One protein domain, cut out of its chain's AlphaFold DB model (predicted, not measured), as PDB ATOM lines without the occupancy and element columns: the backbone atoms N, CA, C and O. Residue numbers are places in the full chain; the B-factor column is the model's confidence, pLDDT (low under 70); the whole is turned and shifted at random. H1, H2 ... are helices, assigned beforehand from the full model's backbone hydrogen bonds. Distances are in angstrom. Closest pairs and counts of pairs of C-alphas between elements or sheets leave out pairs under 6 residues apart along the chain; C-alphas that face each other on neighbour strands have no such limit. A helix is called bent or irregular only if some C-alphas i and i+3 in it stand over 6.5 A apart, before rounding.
ATOM      1  N   ASP A  42     -33.062 -35.282  -8.881       93.19
ATOM      2  CA  ASP A  42     -33.800 -34.139  -9.422       93.19
ATOM      3  C   ASP A  42     -33.635 -32.897  -8.539       93.19
ATOM      4  O   ASP A  42     -33.450 -31.792  -9.046       93.19
ATOM      5  N   PHE A  43     -33.605 -33.079  -7.217       95.38
ATOM      6  CA  PHE A  43     -33.284 -32.022  -6.259       95.38
ATOM      7  C   PHE A  43     -31.894 -31.419  -6.507       95.38
ATOM      8  O   PHE A  43     -31.759 -30.197  -6.572       95.38
ATOM      9  N   ILE A  44     -30.863 -32.252  -6.687       94.94
ATOM     10  CA  ILE A  44     -29.509 -31.768  -6.984       94.94
ATOM     11  C   ILE A  44     -29.475 -31.075  -8.347       94.94
ATOM     12  O   ILE A  44     -28.902 -29.995  -8.451       94.94
ATOM     13  N   ALA A  45     -30.103 -31.652  -9.375       95.19
ATOM     14  CA  ALA A  45     -30.156 -31.051 -10.706       95.19
ATOM     15  C   ALA A  45     -30.820 -29.664 -10.681       95.19
ATOM     16  O   ALA A  45     -30.266 -28.704 -11.214       95.19
ATOM     17  N   SER A  46     -31.952 -29.534  -9.983       96.44
ATOM     18  CA  SER A  46     -32.634 -28.251  -9.791       96.44
ATOM     19  C   SER A  46     -31.764 -27.245  -9.033       96.44
ATOM     20  O   SER A  46     -31.742 -26.061  -9.374       96.44
ATOM     21  N   LYS A  47     -31.004 -27.704  -8.034       96.31
ATOM     22  CA  LYS A  47     -30.090 -26.845  -7.283       96.31
ATOM     23  C   LYS A  47     -28.943 -26.329  -8.150       96.31
ATOM     24  O   LYS A  47     -28.689 -25.126  -8.128       96.31
ATOM     25  N   VAL A  48     -28.313 -27.206  -8.938       97.06
ATOM     26  CA  VAL A  48     -27.278 -26.838  -9.921       97.06
ATOM     27  C   VAL A  48     -27.815 -25.751 -10.849       97.06
ATOM     28  O   VAL A  48     -27.181 -24.710 -10.990       97.06
ATOM     29  N   GLU A  49     -29.010 -25.940 -11.409       97.12
ATOM     30  CA  GLU A  49     -29.635 -24.946 -12.287       97.12
ATOM     31  C   GLU A  49     -29.878 -23.608 -11.569       97.12
ATOM     32  O   GLU A  49     -29.465 -22.559 -12.063       97.12
ATOM     33  N   SER A  50     -30.475 -23.628 -10.372       97.00
ATOM     34  CA  SER A  50     -30.800 -22.401  -9.626       97.00
ATOM     35  C   SER A  50     -29.577 -21.584  -9.195       97.00
ATOM     36  O   SER A  50     -29.680 -20.368  -9.043       97.00
ATOM     37  N   GLN A  51     -28.433 -22.244  -8.999       96.69
ATOM     38  CA  GLN A  51     -27.185 -21.627  -8.544       96.69
ATOM     39  C   GLN A  51     -26.234 -21.325  -9.716       96.69
ATOM     40  O   GLN A  51     -25.104 -20.897  -9.495       96.69
ATOM     41  N   GLY A  52     -26.661 -21.553 -10.968       95.56
ATOM     42  CA  GLY A  52     -25.796 -21.393 -12.144       95.56
ATOM     43  C   GLY A  52     -24.563 -22.302 -12.098       95.56
ATOM     44  O   GLY A  52     -23.484 -21.918 -12.550       95.56
ATOM     45  N   GLY A  53     -24.715 -23.474 -11.482       94.75
ATOM     46  CA  GLY A  53     -23.660 -24.446 -11.254       94.75
ATOM     47  C   GLY A  53     -23.272 -25.235 -12.500       94.75
ATOM     48  O   GLY A  53     -23.868 -25.117 -13.570       94.75
ATOM     49  N   GLU A  54     -22.255 -26.076 -12.344       94.94
ATOM     50  CA  GLU A  54     -21.781 -26.972 -13.396       94.94
ATOM     51  C   GLU A  54     -22.259 -28.415 -13.187       94.94
ATOM     52  O   GLU A  54     -22.552 -28.844 -12.069       94.94
ATOM     53  N   GLN A  55     -22.337 -29.183 -14.277       94.88
ATOM     54  CA  GLN A  55     -22.760 -30.580 -14.217       94.88
ATOM     55  C   GLN A  55     -21.710 -31.438 -13.500       94.88
ATOM     56  O   GLN A  55     -20.514 -31.158 -13.538       94.88
ATOM     57  N   VAL A  56     -22.142 -32.547 -12.893       94.50
ATOM     58  CA  VAL A  56     -21.294 -33.386 -12.022       94.50
ATOM     59  C   VAL A  56     -19.987 -33.865 -12.672       94.50
ATOM     60  O   VAL A  56     -18.947 -33.887 -12.017       94.50
ATOM     61  N   MET A  57     -20.005 -34.223 -13.961       95.38
ATOM     62  CA  MET A  57     -18.790 -34.653 -14.665       95.38
ATOM     63  C   MET A  57     -17.879 -33.481 -15.032       95.38
ATOM     64  O   MET A  57     -16.663 -33.648 -15.026       95.38
ATOM     65  N   ASP A  58     -18.436 -32.299 -15.301       96.06
ATOM     66  CA  ASP A  58     -17.641 -31.089 -15.534       96.06
ATOM     67  C   ASP A  58     -16.928 -30.684 -14.240       96.06
ATOM     68  O   ASP A  58     -15.707 -30.515 -14.243       96.06
ATOM     69  N   PHE A  59     -17.654 -30.710 -13.116       96.31
ATOM     70  CA  PHE A  59     -17.093 -30.510 -11.779       96.31
ATOM     71  C   PHE A  59     -15.970 -31.511 -11.484       96.31
ATOM     72  O   PHE A  59     -14.883 -31.137 -11.029       96.31
ATOM     73  N   TYR A  60     -16.204 -32.792 -11.784       95.94
ATOM     74  CA  TYR A  60     -15.220 -33.853 -11.580       95.94
ATOM     75  C   TYR A  60     -13.941 -33.607 -12.393       95.94
ATOM     76  O   TYR A  60     -12.845 -33.644 -11.830       95.94
ATOM     77  N   HIS A  61     -14.054 -33.298 -13.686       95.69
ATOM     78  CA  HIS A  61     -12.892 -32.980 -14.519       95.69
ATOM     79  C   HIS A  61     -12.187 -31.703 -14.057       95.69
ATOM     80  O   HIS A  61     -10.962 -31.628 -14.057       95.69
ATOM     81  N   LYS A  62     -12.926 -30.685 -13.630       95.56
ATOM     82  CA  LYS A  62     -12.340 -29.391 -13.286       95.56
ATOM     83  C   LYS A  62     -11.623 -29.393 -11.937       95.56
ATOM     84  O   LYS A  62     -10.541 -28.807 -11.827       95.56
ATOM     85  N   PHE A  63     -12.204 -30.035 -10.926       95.31
ATOM     86  CA  PHE A  63     -11.731 -29.922  -9.543       95.31
ATOM     87  C   PHE A  63     -11.192 -31.223  -8.947       95.31
ATOM     88  O   PHE A  63     -10.299 -31.184  -8.095       95.31
ATOM     89  N   ILE A  64     -11.694 -32.379  -9.381       95.06
ATOM     90  CA  ILE A  64     -11.363 -33.659  -8.747       95.06
ATOM     91  C   ILE A  64     -10.240 -34.361  -9.496       95.06
ATOM     92  O   ILE A  64      -9.165 -34.562  -8.926       95.06
ATOM     93  N   ASN A  65     -10.442 -34.685 -10.771       93.75
ATOM     94  CA  ASN A  65      -9.464 -35.386 -11.592       93.75
ATOM     95  C   ASN A  65      -9.421 -34.830 -13.030       93.75
ATOM     96  O   ASN A  65     -10.027 -35.406 -13.936       93.75
ATOM     97  N   PRO A  66      -8.624 -33.770 -13.273       92.00
ATOM     98  CA  PRO A  66      -8.454 -33.174 -14.604       92.00
ATOM     99  C   PRO A  66      -7.798 -34.065 -15.652       92.00
ATOM    100  O   PRO A  66      -7.745 -33.699 -16.823       92.00
ATOM    101  N   ARG A  67      -7.261 -35.220 -15.249       92.31
ATOM    102  CA  ARG A  67      -6.677 -36.196 -16.175       92.31
ATOM    103  C   ARG A  67      -7.695 -37.222 -16.658       92.31
ATOM    104  O   ARG A  67      -7.390 -37.968 -17.585       92.31
ATOM    105  N   HIS A  68      -8.870 -37.293 -16.035       93.31
ATOM    106  CA  HIS A  68      -9.938 -38.162 -16.509       93.31
ATOM    107  C   HIS A  68     -10.532 -37.594 -17.797       93.31
ATOM    108  O   HIS A  68     -10.808 -36.403 -17.886       93.31
ATOM    109  N   VAL A  69     -10.700 -38.454 -18.800       89.94
ATOM    110  CA  VAL A  69     -11.238 -38.092 -20.127       89.94
ATOM    111  C   VAL A  69     -12.562 -38.798 -20.432       89.94
ATOM    112  O   VAL A  69     -13.144 -38.618 -21.503       89.94
ATOM    113  N   GLY A  70     -13.030 -39.649 -19.516       90.88
ATOM    114  CA  GLY A  70     -14.257 -40.417 -19.676       90.88
ATOM    115  C   GLY A  70     -15.505 -39.574 -19.418       90.88
ATOM    116  O   GLY A  70     -15.513 -38.671 -18.594       90.88
ATOM    117  N   ARG A  71     -16.612 -39.924 -20.078       91.31
ATOM    118  CA  ARG A  71     -17.930 -39.298 -19.830       91.31
ATOM    119  C   ARG A  71     -18.643 -39.840 -18.591       91.31
ATOM    120  O   ARG A  71     -19.728 -39.388 -18.253       91.31
ATOM    121  N   GLU A  72     -18.049 -40.834 -17.951       91.38
ATOM    122  CA  GLU A  72     -18.559 -41.482 -16.759       91.38
ATOM    123  C   GLU A  72     -17.380 -41.883 -15.868       91.38
ATOM    124  O   GLU A  72     -16.275 -42.137 -16.359       91.38
ATOM    125  N   VAL A  73     -17.626 -41.940 -14.562       92.00
ATOM    126  CA  VAL A  73     -16.735 -42.524 -13.565       92.00
ATOM    127  C   VAL A  73     -17.581 -43.260 -12.524       92.00
ATOM    128  O   VAL A  73     -18.678 -42.822 -12.187       92.00
ATOM    129  N   THR A  74     -17.088 -44.392 -12.022       91.88
ATOM    130  CA  THR A  74     -17.670 -45.068 -10.856       91.88
ATOM    131  C   THR A  74     -16.747 -44.853  -9.672       91.88
ATOM    132  O   THR A  74     -15.614 -45.314  -9.704       91.88
ATOM    133  N   ILE A  75     -17.218 -44.166  -8.637       89.69
ATOM    134  CA  ILE A  75     -16.398 -43.811  -7.476       89.69
ATOM    135  C   ILE A  75     -16.888 -44.537  -6.228       89.69
ATOM    136  O   ILE A  75     -18.081 -44.802  -6.067       89.69
ATOM    137  N   SER A  76     -15.958 -44.863  -5.334       86.44
ATOM    138  CA  SER A  76     -16.296 -45.407  -4.019       86.44
ATOM    139  C   SER A  76     -16.492 -44.269  -3.026       86.44
ATOM    140  O   SER A  76     -15.556 -43.520  -2.734       86.44
ATOM    141  N   VAL A  77     -17.705 -44.167  -2.483       81.75
ATOM    142  CA  VAL A  77     -18.080 -43.123  -1.525       81.75
ATOM    143  C   VAL A  77     -18.090 -43.678  -0.101       81.75
ATOM    144  O   VAL A  77     -18.573 -44.786   0.146       81.75
ATOM    145  N   ALA A  78     -17.559 -42.909   0.847       72.31
ATOM    146  CA  ALA A  78     -17.682 -43.192   2.272       72.31
ATOM    147  C   ALA A  78     -18.768 -42.278   2.845       72.31
ATOM    148  O   ALA A  78     -18.546 -41.083   3.009       72.31
ATOM    149  N   GLN A  79     -19.946 -42.835   3.122       70.94
ATOM    150  CA  GLN A  79     -21.087 -42.052   3.595       70.94
ATOM    151  C   GLN A  79     -20.790 -41.361   4.939       70.94
ATOM    152  O   GLN A  79     -20.293 -41.996   5.878       70.94
ATOM    153  N   GLY A  80     -21.155 -40.078   5.051       70.06
ATOM    154  CA  GLY A  80     -21.126 -39.322   6.305       70.06
ATOM    155  C   GLY A  80     -19.766 -38.710   6.631       70.06
ATOM    156  O   GLY A  80     -19.433 -38.579   7.811       70.06
ATOM    157  N   ALA A  81     -18.963 -38.400   5.608       65.38
ATOM    158  CA  ALA A  81     -17.645 -37.770   5.733       65.38
ATOM    159  C   ALA A  81     -16.679 -38.454   6.731       65.38
ATOM    160  O   ALA A  81     -15.801 -37.821   7.321       65.38
ATOM    161  N   ARG A  82     -16.806 -39.772   6.933       73.94
ATOM    162  CA  ARG A  82     -15.928 -40.532   7.835       73.94
ATOM    163  C   ARG A  82     -14.662 -40.942   7.095       73.94
ATOM    164  O   ARG A  82     -14.583 -42.040   6.550       73.94
ATOM    165  N   PHE A  83     -13.664 -40.068   7.088       76.12
ATOM    166  CA  PHE A  83     -12.360 -40.362   6.500       76.12
ATOM    167  C   PHE A  83     -11.212 -39.824   7.351       76.12
ATOM    168  O   PHE A  83     -11.360 -38.895   8.141       76.12
ATOM    169  N   ALA A  84     -10.044 -40.430   7.168       85.44
ATOM    170  CA  ALA A  84      -8.781 -39.936   7.687       85.44
ATOM    171  C   ALA A  84      -7.818 -39.808   6.510       85.44
ATOM    172  O   ALA A  84      -7.647 -40.749   5.736       85.44
ATOM    173  N   VAL A  85      -7.200 -38.640   6.368       89.62
ATOM    174  CA  VAL A  85      -6.214 -38.366   5.319       89.62
ATOM    175  C   VAL A  85      -4.912 -37.920   5.955       89.62
ATOM    176  O   VAL A  85      -4.897 -37.196   6.950       89.62
ATOM    177  N   SER A  86      -3.798 -38.382   5.394       93.88
ATOM    178  CA  SER A  86      -2.481 -37.997   5.889       93.88
ATOM    179  C   SER A  86      -2.164 -36.548   5.506       93.88
ATOM    180  O   SER A  86      -2.618 -36.049   4.474       93.88
ATOM    181  N   ARG A  87      -1.299 -35.889   6.288       95.19
ATOM    182  CA  ARG A  87      -0.749 -34.574   5.921       95.19
ATOM    183  C   ARG A  87      -0.125 -34.595   4.523       95.19
ATOM    184  O   ARG A  87      -0.324 -33.656   3.763       95.19
ATOM    185  N   ALA A  88       0.597 -35.665   4.188       95.56
ATOM    186  CA  ALA A  88       1.226 -35.827   2.881       95.56
ATOM    187  C   ALA A  88       0.191 -35.895   1.745       95.56
ATOM    188  O   ALA A  88       0.385 -35.258   0.716       95.56
ATOM    189  N   SER A  89      -0.934 -36.591   1.948       93.31
ATOM    190  CA  SER A  89      -2.033 -36.665   0.973       93.31
ATOM    191  C   SER A  89      -2.647 -35.287   0.717       93.31
ATOM    192  O   SER A  89      -2.828 -34.904  -0.434       93.31
ATOM    193  N   VAL A  90      -2.892 -34.502   1.771       93.94
ATOM    194  CA  VAL A  90      -3.404 -33.124   1.636       93.94
ATOM    195  C   VAL A  90      -2.388 -32.226   0.924       93.94
ATOM    196  O   VAL A  90      -2.736 -31.449   0.047       93.94
ATOM    197  N   GLN A  91      -1.106 -32.345   1.264       94.75
ATOM    198  CA  GLN A  91      -0.050 -31.520   0.668       94.75
ATOM    199  C   GLN A  91       0.358 -31.956  -0.744       94.75
ATOM    200  O   GLN A  91       1.107 -31.238  -1.402       94.75
ATOM    201  N   SER A  92      -0.119 -33.110  -1.221       92.88
ATOM    202  CA  SER A  92       0.159 -33.583  -2.581       92.88
ATOM    203  C   SER A  92      -0.500 -32.718  -3.660       92.88
ATOM    204  O   SER A  92      -0.030 -32.704  -4.798       92.88
ATOM    205  N   ARG A  93      -1.555 -31.972  -3.304       92.88
ATOM    206  CA  ARG A  93      -2.202 -30.992  -4.179       92.88
ATOM    207  C   ARG A  93      -1.769 -29.560  -3.842       92.88
ATOM    208  O   ARG A  93      -1.632 -29.220  -2.664       92.88
ATOM    209  N   PRO A  94      -1.594 -28.691  -4.850       94.69
ATOM    210  CA  PRO A  94      -1.379 -27.265  -4.632       94.69
ATOM    211  C   PRO A  94      -2.494 -26.623  -3.798       94.69
ATOM    212  O   PRO A  94      -3.675 -26.889  -4.010       94.69
ATOM    213  N   LYS A  95      -2.133 -25.689  -2.908       95.94
ATOM    214  CA  LYS A  95      -3.098 -24.905  -2.110       95.94
ATOM    215  C   LYS A  95      -4.172 -24.233  -2.976       95.94
ATOM    216  O   LYS A  95      -5.340 -24.246  -2.608       95.94
ATOM    217  N   ALA A  96      -3.769 -23.707  -4.133       97.00
ATOM    218  CA  ALA A  96      -4.660 -23.041  -5.075       97.00
ATOM    219  C   ALA A  96      -5.816 -23.941  -5.551       97.00
ATOM    220  O   ALA A  96      -6.893 -23.443  -5.857       97.00
ATOM    221  N   ASP A  97      -5.638 -25.266  -5.582       94.94
ATOM    222  CA  ASP A  97      -6.719 -26.186  -5.947       94.94
ATOM    223  C   ASP A  97      -7.787 -26.253  -4.852       94.94
ATOM    224  O   ASP A  97      -8.979 -26.234  -5.150       94.94
ATOM    225  N   TYR A  98      -7.367 -26.253  -3.584       95.62
ATOM    226  CA  TYR A  98      -8.281 -26.185  -2.445       95.62
ATOM    227  C   TYR A  98      -8.986 -24.836  -2.351       95.62
ATOM    228  O   TYR A  98     -10.164 -24.801  -2.025       95.62
ATOM    229  N   GLU A  99      -8.296 -23.736  -2.652       97.25
ATOM    230  CA  GLU A  99      -8.904 -22.400  -2.676       97.25
ATOM    231  C   GLU A  99      -9.985 -22.306  -3.758       97.25
ATOM    232  O   GLU A  99     -11.081 -21.831  -3.478       97.25
ATOM    233  N   ARG A 100      -9.725 -22.847  -4.957       95.75
ATOM    234  CA  ARG A 100     -10.731 -22.933  -6.027       95.75
ATOM    235  C   ARG A 100     -11.933 -23.797  -5.635       95.75
ATOM    236  O   ARG A 100     -13.055 -23.437  -5.958       95.75
ATOM    237  N   LEU A 101     -11.715 -24.918  -4.948       95.56
ATOM    238  CA  LEU A 101     -12.802 -25.754  -4.423       95.56
ATOM    239  C   LEU A 101     -13.606 -25.036  -3.334       95.56
ATOM    240  O   LEU A 101     -14.834 -25.063  -3.359       95.56
ATOM    241  N   LEU A 102     -12.924 -24.379  -2.396       95.94
ATOM    242  CA  LEU A 102     -13.550 -23.618  -1.317       95.94
ATOM    243  C   LEU A 102     -14.422 -22.483  -1.859       95.94
ATOM    244  O   LEU A 102     -15.516 -22.263  -1.346       95.94
ATOM    245  N   ASP A 103     -13.967 -21.804  -2.910       96.06
ATOM    246  CA  ASP A 103     -14.730 -20.768  -3.605       96.06
ATOM    247  C   ASP A 103     -16.099 -21.297  -4.072       96.06
ATOM    248  O   ASP A 103     -17.131 -20.690  -3.794       96.06
ATOM    249  N   THR A 104     -16.154 -22.514  -4.636       94.69
ATOM    250  CA  THR A 104     -17.431 -23.138  -5.043       94.69
ATOM    251  C   THR A 104     -18.388 -23.427  -3.886       94.69
ATOM    252  O   THR A 104     -19.583 -23.586  -4.123       94.69
ATOM    253  N   LEU A 105     -17.883 -23.533  -2.655       93.62
ATOM    254  CA  LEU A 105     -18.667 -23.830  -1.453       93.62
ATOM    255  C   LEU A 105     -19.064 -22.562  -0.685       93.62
ATOM    256  O   LEU A 105     -19.852 -22.646   0.250       93.62
ATOM    257  N   SER A 106     -18.493 -21.407  -1.032       94.31
ATOM    258  CA  SER A 106     -18.580 -20.192  -0.210       94.31
ATOM    259  C   SER A 106     -19.643 -19.197  -0.680       94.31
ATOM    260  O   SER A 106     -19.924 -18.235   0.031       94.31
ATOM    261  N   HIS A 107     -20.222 -19.401  -1.866       90.88
ATOM    262  CA  HIS A 107     -21.173 -18.462  -2.472       90.88
ATOM    263  C   HIS A 107     -22.622 -18.644  -2.006       90.88
ATOM    264  O   HIS A 107     -23.406 -17.700  -2.083       90.88
ATOM    265  N   ASP A 108     -22.956 -19.813  -1.461       94.88
ATOM    266  CA  ASP A 108     -24.300 -20.166  -1.017       94.88
ATOM    267  C   ASP A 108     -24.259 -20.771   0.388       94.88
ATOM    268  O   ASP A 108     -23.290 -21.420   0.775       94.88
ATOM    269  N   LEU A 109     -25.345 -20.608   1.151       94.25
ATOM    270  CA  LEU A 109     -25.502 -21.278   2.450       94.25
ATOM    271  C   LEU A 109     -25.584 -22.807   2.297       94.25
ATOM    272  O   LEU A 109     -25.197 -23.550   3.196       94.25
ATOM    273  N   ASP A 110     -26.117 -23.257   1.164       95.38
ATOM    274  CA  ASP A 110     -26.366 -24.657   0.842       95.38
ATOM    275  C   ASP A 110     -25.960 -24.931  -0.624       95.38
ATOM    276  O   ASP A 110     -26.819 -25.023  -1.517       95.38
ATOM    277  N   PRO A 111     -24.641 -24.968  -0.901       96.38
ATOM    278  CA  PRO A 111     -24.101 -24.998  -2.254       96.38
ATOM    279  C   PRO A 111     -24.257 -26.379  -2.904       96.38
ATOM    280  O   PRO A 111     -24.003 -27.413  -2.279       96.38
ATOM    281  N   TYR A 112     -24.590 -26.417  -4.198       96.12
ATOM    282  CA  TYR A 112     -24.684 -27.661  -4.978       96.12
ATOM    283  C   TYR A 112     -23.371 -28.462  -4.943       96.12
ATOM    284  O   TYR A 112     -23.380 -29.691  -4.867       96.12
ATOM    285  N   SER A 113     -22.237 -27.757  -4.947       96.06
ATOM    286  CA  SER A 113     -20.891 -28.330  -4.918       96.06
ATOM    287  C   SER A 113     -20.646 -29.152  -3.649       96.06
ATOM    288  O   SER A 113     -19.930 -30.148  -3.705       96.06
ATOM    289  N   GLY A 114     -21.308 -28.826  -2.531       94.25
ATOM    290  CA  GLY A 114     -21.241 -29.606  -1.292       94.25
ATOM    291  C   GLY A 114     -21.734 -31.045  -1.469       94.25
ATOM    292  O   GLY A 114     -21.117 -31.977  -0.954       94.25
ATOM    293  N   TYR A 115     -22.785 -31.244  -2.269       93.31
ATOM    294  CA  TYR A 115     -23.333 -32.570  -2.571       93.31
ATOM    295  C   TYR A 115     -22.385 -33.400  -3.436       93.31
ATOM    296  O   TYR A 115     -22.196 -34.587  -3.183       93.31
ATOM    297  N   PHE A 116     -21.750 -32.779  -4.432       94.31
ATOM    298  CA  PHE A 116     -20.738 -33.457  -5.244       94.31
ATOM    299  C   PHE A 116     -19.515 -33.822  -4.413       94.31
ATOM    300  O   PHE A 116     -19.002 -34.937  -4.516       94.31
ATOM    301  N   MET A 117     -19.081 -32.907  -3.546       92.25
ATOM    302  CA  MET A 117     -17.948 -33.143  -2.668       92.25
ATOM    303  C   MET A 117     -18.196 -34.314  -1.718       92.25
ATOM    304  O   MET A 117     -17.299 -35.144  -1.597       92.25
ATOM    305  N   GLU A 118     -19.399 -34.463  -1.146       89.69
ATOM    306  CA  GLU A 118     -19.751 -35.622  -0.302       89.69
ATOM    307  C   GLU A 118     -19.451 -36.963  -0.991       89.69
ATOM    308  O   GLU A 118     -18.987 -37.907  -0.349       89.69
ATOM    309  N   TRP A 119     -19.632 -37.046  -2.310       89.25
ATOM    310  CA  TRP A 119     -19.285 -38.242  -3.075       89.25
ATOM    311  C   TRP A 119     -17.799 -38.320  -3.451       89.25
ATOM    312  O   TRP A 119     -17.239 -39.409  -3.532       89.25
ATOM    313  N   MET A 120     -17.140 -37.185  -3.674       91.56
ATOM    314  CA  MET A 120     -15.824 -37.122  -4.323       91.56
ATOM    315  C   MET A 120     -14.644 -36.872  -3.367       91.56
ATOM    316  O   MET A 120     -13.500 -36.826  -3.822       91.56
ATOM    317  N   TRP A 121     -14.860 -36.736  -2.052       88.38
ATOM    318  CA  TRP A 121     -13.764 -36.504  -1.093       88.38
ATOM    319  C   TRP A 121     -12.661 -37.570  -1.160       88.38
ATOM    320  O   TRP A 121     -11.477 -37.241  -1.077       88.38
ATOM    321  N   SER A 122     -13.025 -38.846  -1.315       87.69
ATOM    322  CA  SER A 122     -12.057 -39.949  -1.423       87.69
ATOM    323  C   SER A 122     -11.163 -39.779  -2.654       87.69
ATOM    324  O   SER A 122      -9.938 -39.780  -2.530       87.69
ATOM    325  N   GLU A 123     -11.780 -39.538  -3.808       90.81
ATOM    326  CA  GLU A 123     -11.133 -39.264  -5.095       90.81
ATOM    327  C   GLU A 123     -10.206 -38.044  -5.029       90.81
ATOM    328  O   GLU A 123      -9.090 -38.069  -5.556       90.81
ATOM    329  N   LEU A 124     -10.617 -36.985  -4.322       91.81
ATOM    330  CA  LEU A 124      -9.796 -35.789  -4.143       91.81
ATOM    331  C   LEU A 124      -8.438 -36.136  -3.511       91.81
ATOM    332  O   LEU A 124      -7.396 -35.706  -4.006       91.81
ATOM    333  N   PHE A 125      -8.418 -36.925  -2.438       90.12
ATOM    334  CA  PHE A 125      -7.183 -37.171  -1.682       90.12
ATOM    335  C   PHE A 125      -6.413 -38.423  -2.105       90.12
ATOM    336  O   PHE A 125      -5.200 -38.475  -1.901       90.12
ATOM    337  N   GLN A 126      -7.091 -39.429  -2.652       87.94
ATOM    338  CA  GLN A 126      -6.491 -40.726  -2.988       87.94
ATOM    339  C   GLN A 126      -6.320 -40.936  -4.496       87.94
ATOM    340  O   GLN A 126      -5.617 -41.864  -4.904       87.94
ATOM    341  N   GLY A 127      -6.929 -40.068  -5.311       88.94
ATOM    342  CA  GLY A 127      -7.095 -40.296  -6.739       88.94
ATOM    343  C   GLY A 127      -8.096 -41.415  -7.024       88.94
ATOM    344  O   GLY A 127      -8.665 -42.015  -6.109       88.94
ATOM    345  N   HIS A 128      -8.270 -41.704  -8.311       89.25
ATOM    346  CA  HIS A 128      -9.187 -42.745  -8.749       89.25
ATOM    347  C   HIS A 128      -8.668 -44.132  -8.405       89.25
ATOM    348  O   HIS A 128      -7.568 -44.509  -8.818       89.25
ATOM    349  N   GLN A 129      -9.468 -44.878  -7.642       83.88
ATOM    350  CA  GLN A 129      -9.136 -46.228  -7.202       83.88
ATOM    351  C   GLN A 129     -10.311 -47.184  -7.389       83.88
ATOM    352  O   GLN A 129     -11.397 -47.001  -6.833       83.88
ATOM    353  N   GLU A 130     -10.051 -48.276  -8.098       83.44
ATOM    354  CA  GLU A 130     -10.950 -49.423  -8.167       83.44
ATOM    355  C   GLU A 130     -10.732 -50.305  -6.932       83.44
ATOM    356  O   GLU A 130      -9.919 -51.228  -6.932       83.44
ATOM    357  N   LEU A 131     -11.430 -49.987  -5.838       81.38
ATOM    358  CA  LEU A 131     -11.215 -50.665  -4.556       81.38
ATOM    359  C   LEU A 131     -11.701 -52.117  -4.552       81.38
ATOM    360  O   LEU A 131     -11.066 -52.967  -3.935       81.38
ATOM    361  N   CYS A 132     -12.838 -52.395  -5.196       84.50
ATOM    362  CA  CYS A 132     -13.474 -53.709  -5.189       84.50
ATOM    363  C   CYS A 132     -14.018 -54.097  -6.562       84.50
ATOM    364  O   CYS A 132     -14.501 -53.225  -7.283       84.50
ATOM    365  N   PRO A 133     -14.045 -55.403  -6.889       86.56
ATOM    366  CA  PRO A 133     -14.743 -55.882  -8.070       86.56
ATOM    367  C   PRO A 133     -16.242 -55.607  -7.922       86.56
ATOM    368  O   PRO A 133     -16.880 -56.035  -6.955       86.56
ATOM    369  N   LEU A 134     -16.793 -54.874  -8.885       89.00
ATOM    370  CA  LEU A 134     -18.205 -54.517  -8.918       89.00
ATOM    371  C   LEU A 134     -18.981 -55.480  -9.826       89.00
ATOM    372  O   LEU A 134     -18.439 -55.962 -10.824       89.00
TER     373      LEU A 134
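This is residues 42 to 134 of the 190 residues of the protein "Hypothetical protein" of Polarella glacialis (UniProt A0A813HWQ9). One long helix, H5, runs through the middle, and the other helices are gathered round it: H1 meets its first end, residues 112 to 115, in a corner, H2 packs on one side at a slant, H4 folds back from H5 through a tight turn, and little H3 sits near its far end. A long link with no named element, residues 65 to 86, swings from H2 past H5, on the side away from H4, to reach H3. The printed part has 93 residues, with five named helices in the order H1 H2 H3 H4 H5 and no named strand, and its class is all helix. The whole is compact, with a radius of gyration of the C-alphas of 13.5 A, and the C-alphas span 35 by 32 by 27 A.

Start at the first printed residue with H1, residues 42 to 50, and look across to the hub, H5, residues 112 to 126, which touches four other helices. H1 touches residues 112 to 115 of H5 alone; the closest C-alphas, of Val 48 and Tyr 112, are 5.6 A apart, and the lines are about perpendicular at 76 degrees. Next comes H2, residues 56 to 64, which touches H5 at a steep tilt of 48 degrees, the same way, with the closest C-alphas, of Ile 64 and Leu 124, 5.3 A apart. Farther along, H3, residues 87 to 91, only just touches H5, with 3 pairs of C-alphas within 8 A; the closest, of Ser 89 and Phe 125, are 5.8 A apart. H4, residues 95 to 106, and H5 touch only at the corner by their link, at a shallow tilt of 24 degrees, opposite ways; the closest C-alphas, of Leu 105 and Ser 113, are 6.1 A apart. With its residues 97 to 101 alone, H4 only just touches H2, with 3 pairs of C-alphas within 8 A, the closest being Phe 63 and Leu 101 at 6.7 A. H3 and H4 meet only through their link, and H1 is apart from H2, H3 and H4. In H1, H2, H3 and H4 every O i to N i+4 pair is within hydrogen-bond range; in H5 it is 7 of 11.

Find C-alpha 42 at (-33.800, -34.139, -9.422); from there H1 runs 12.1 A to Ser 50. H2 goes from Val 56 to Ile 64, and H3 from Arg 87 to Gln 91. Find C-alpha 95 at (-3.098, -24.905, -2.110), where H4 begins its 16.3 A to Ser 106. H5 covers 22.5 A from Tyr 112 to C-alpha 126 at (-6.491, -40.726, -2.988); it is irregular, with C-alphas 119 and 122 7.6 A apart.

The two C-alphas farthest apart, of His 107 and Pro 133, are 38.4 A apart. The printed part has no cut. The link from H2 to H3, 22 residues, is long; the other links are tight. The mean pLDDT of the printed part is 91.5, and residue 81 is under 70.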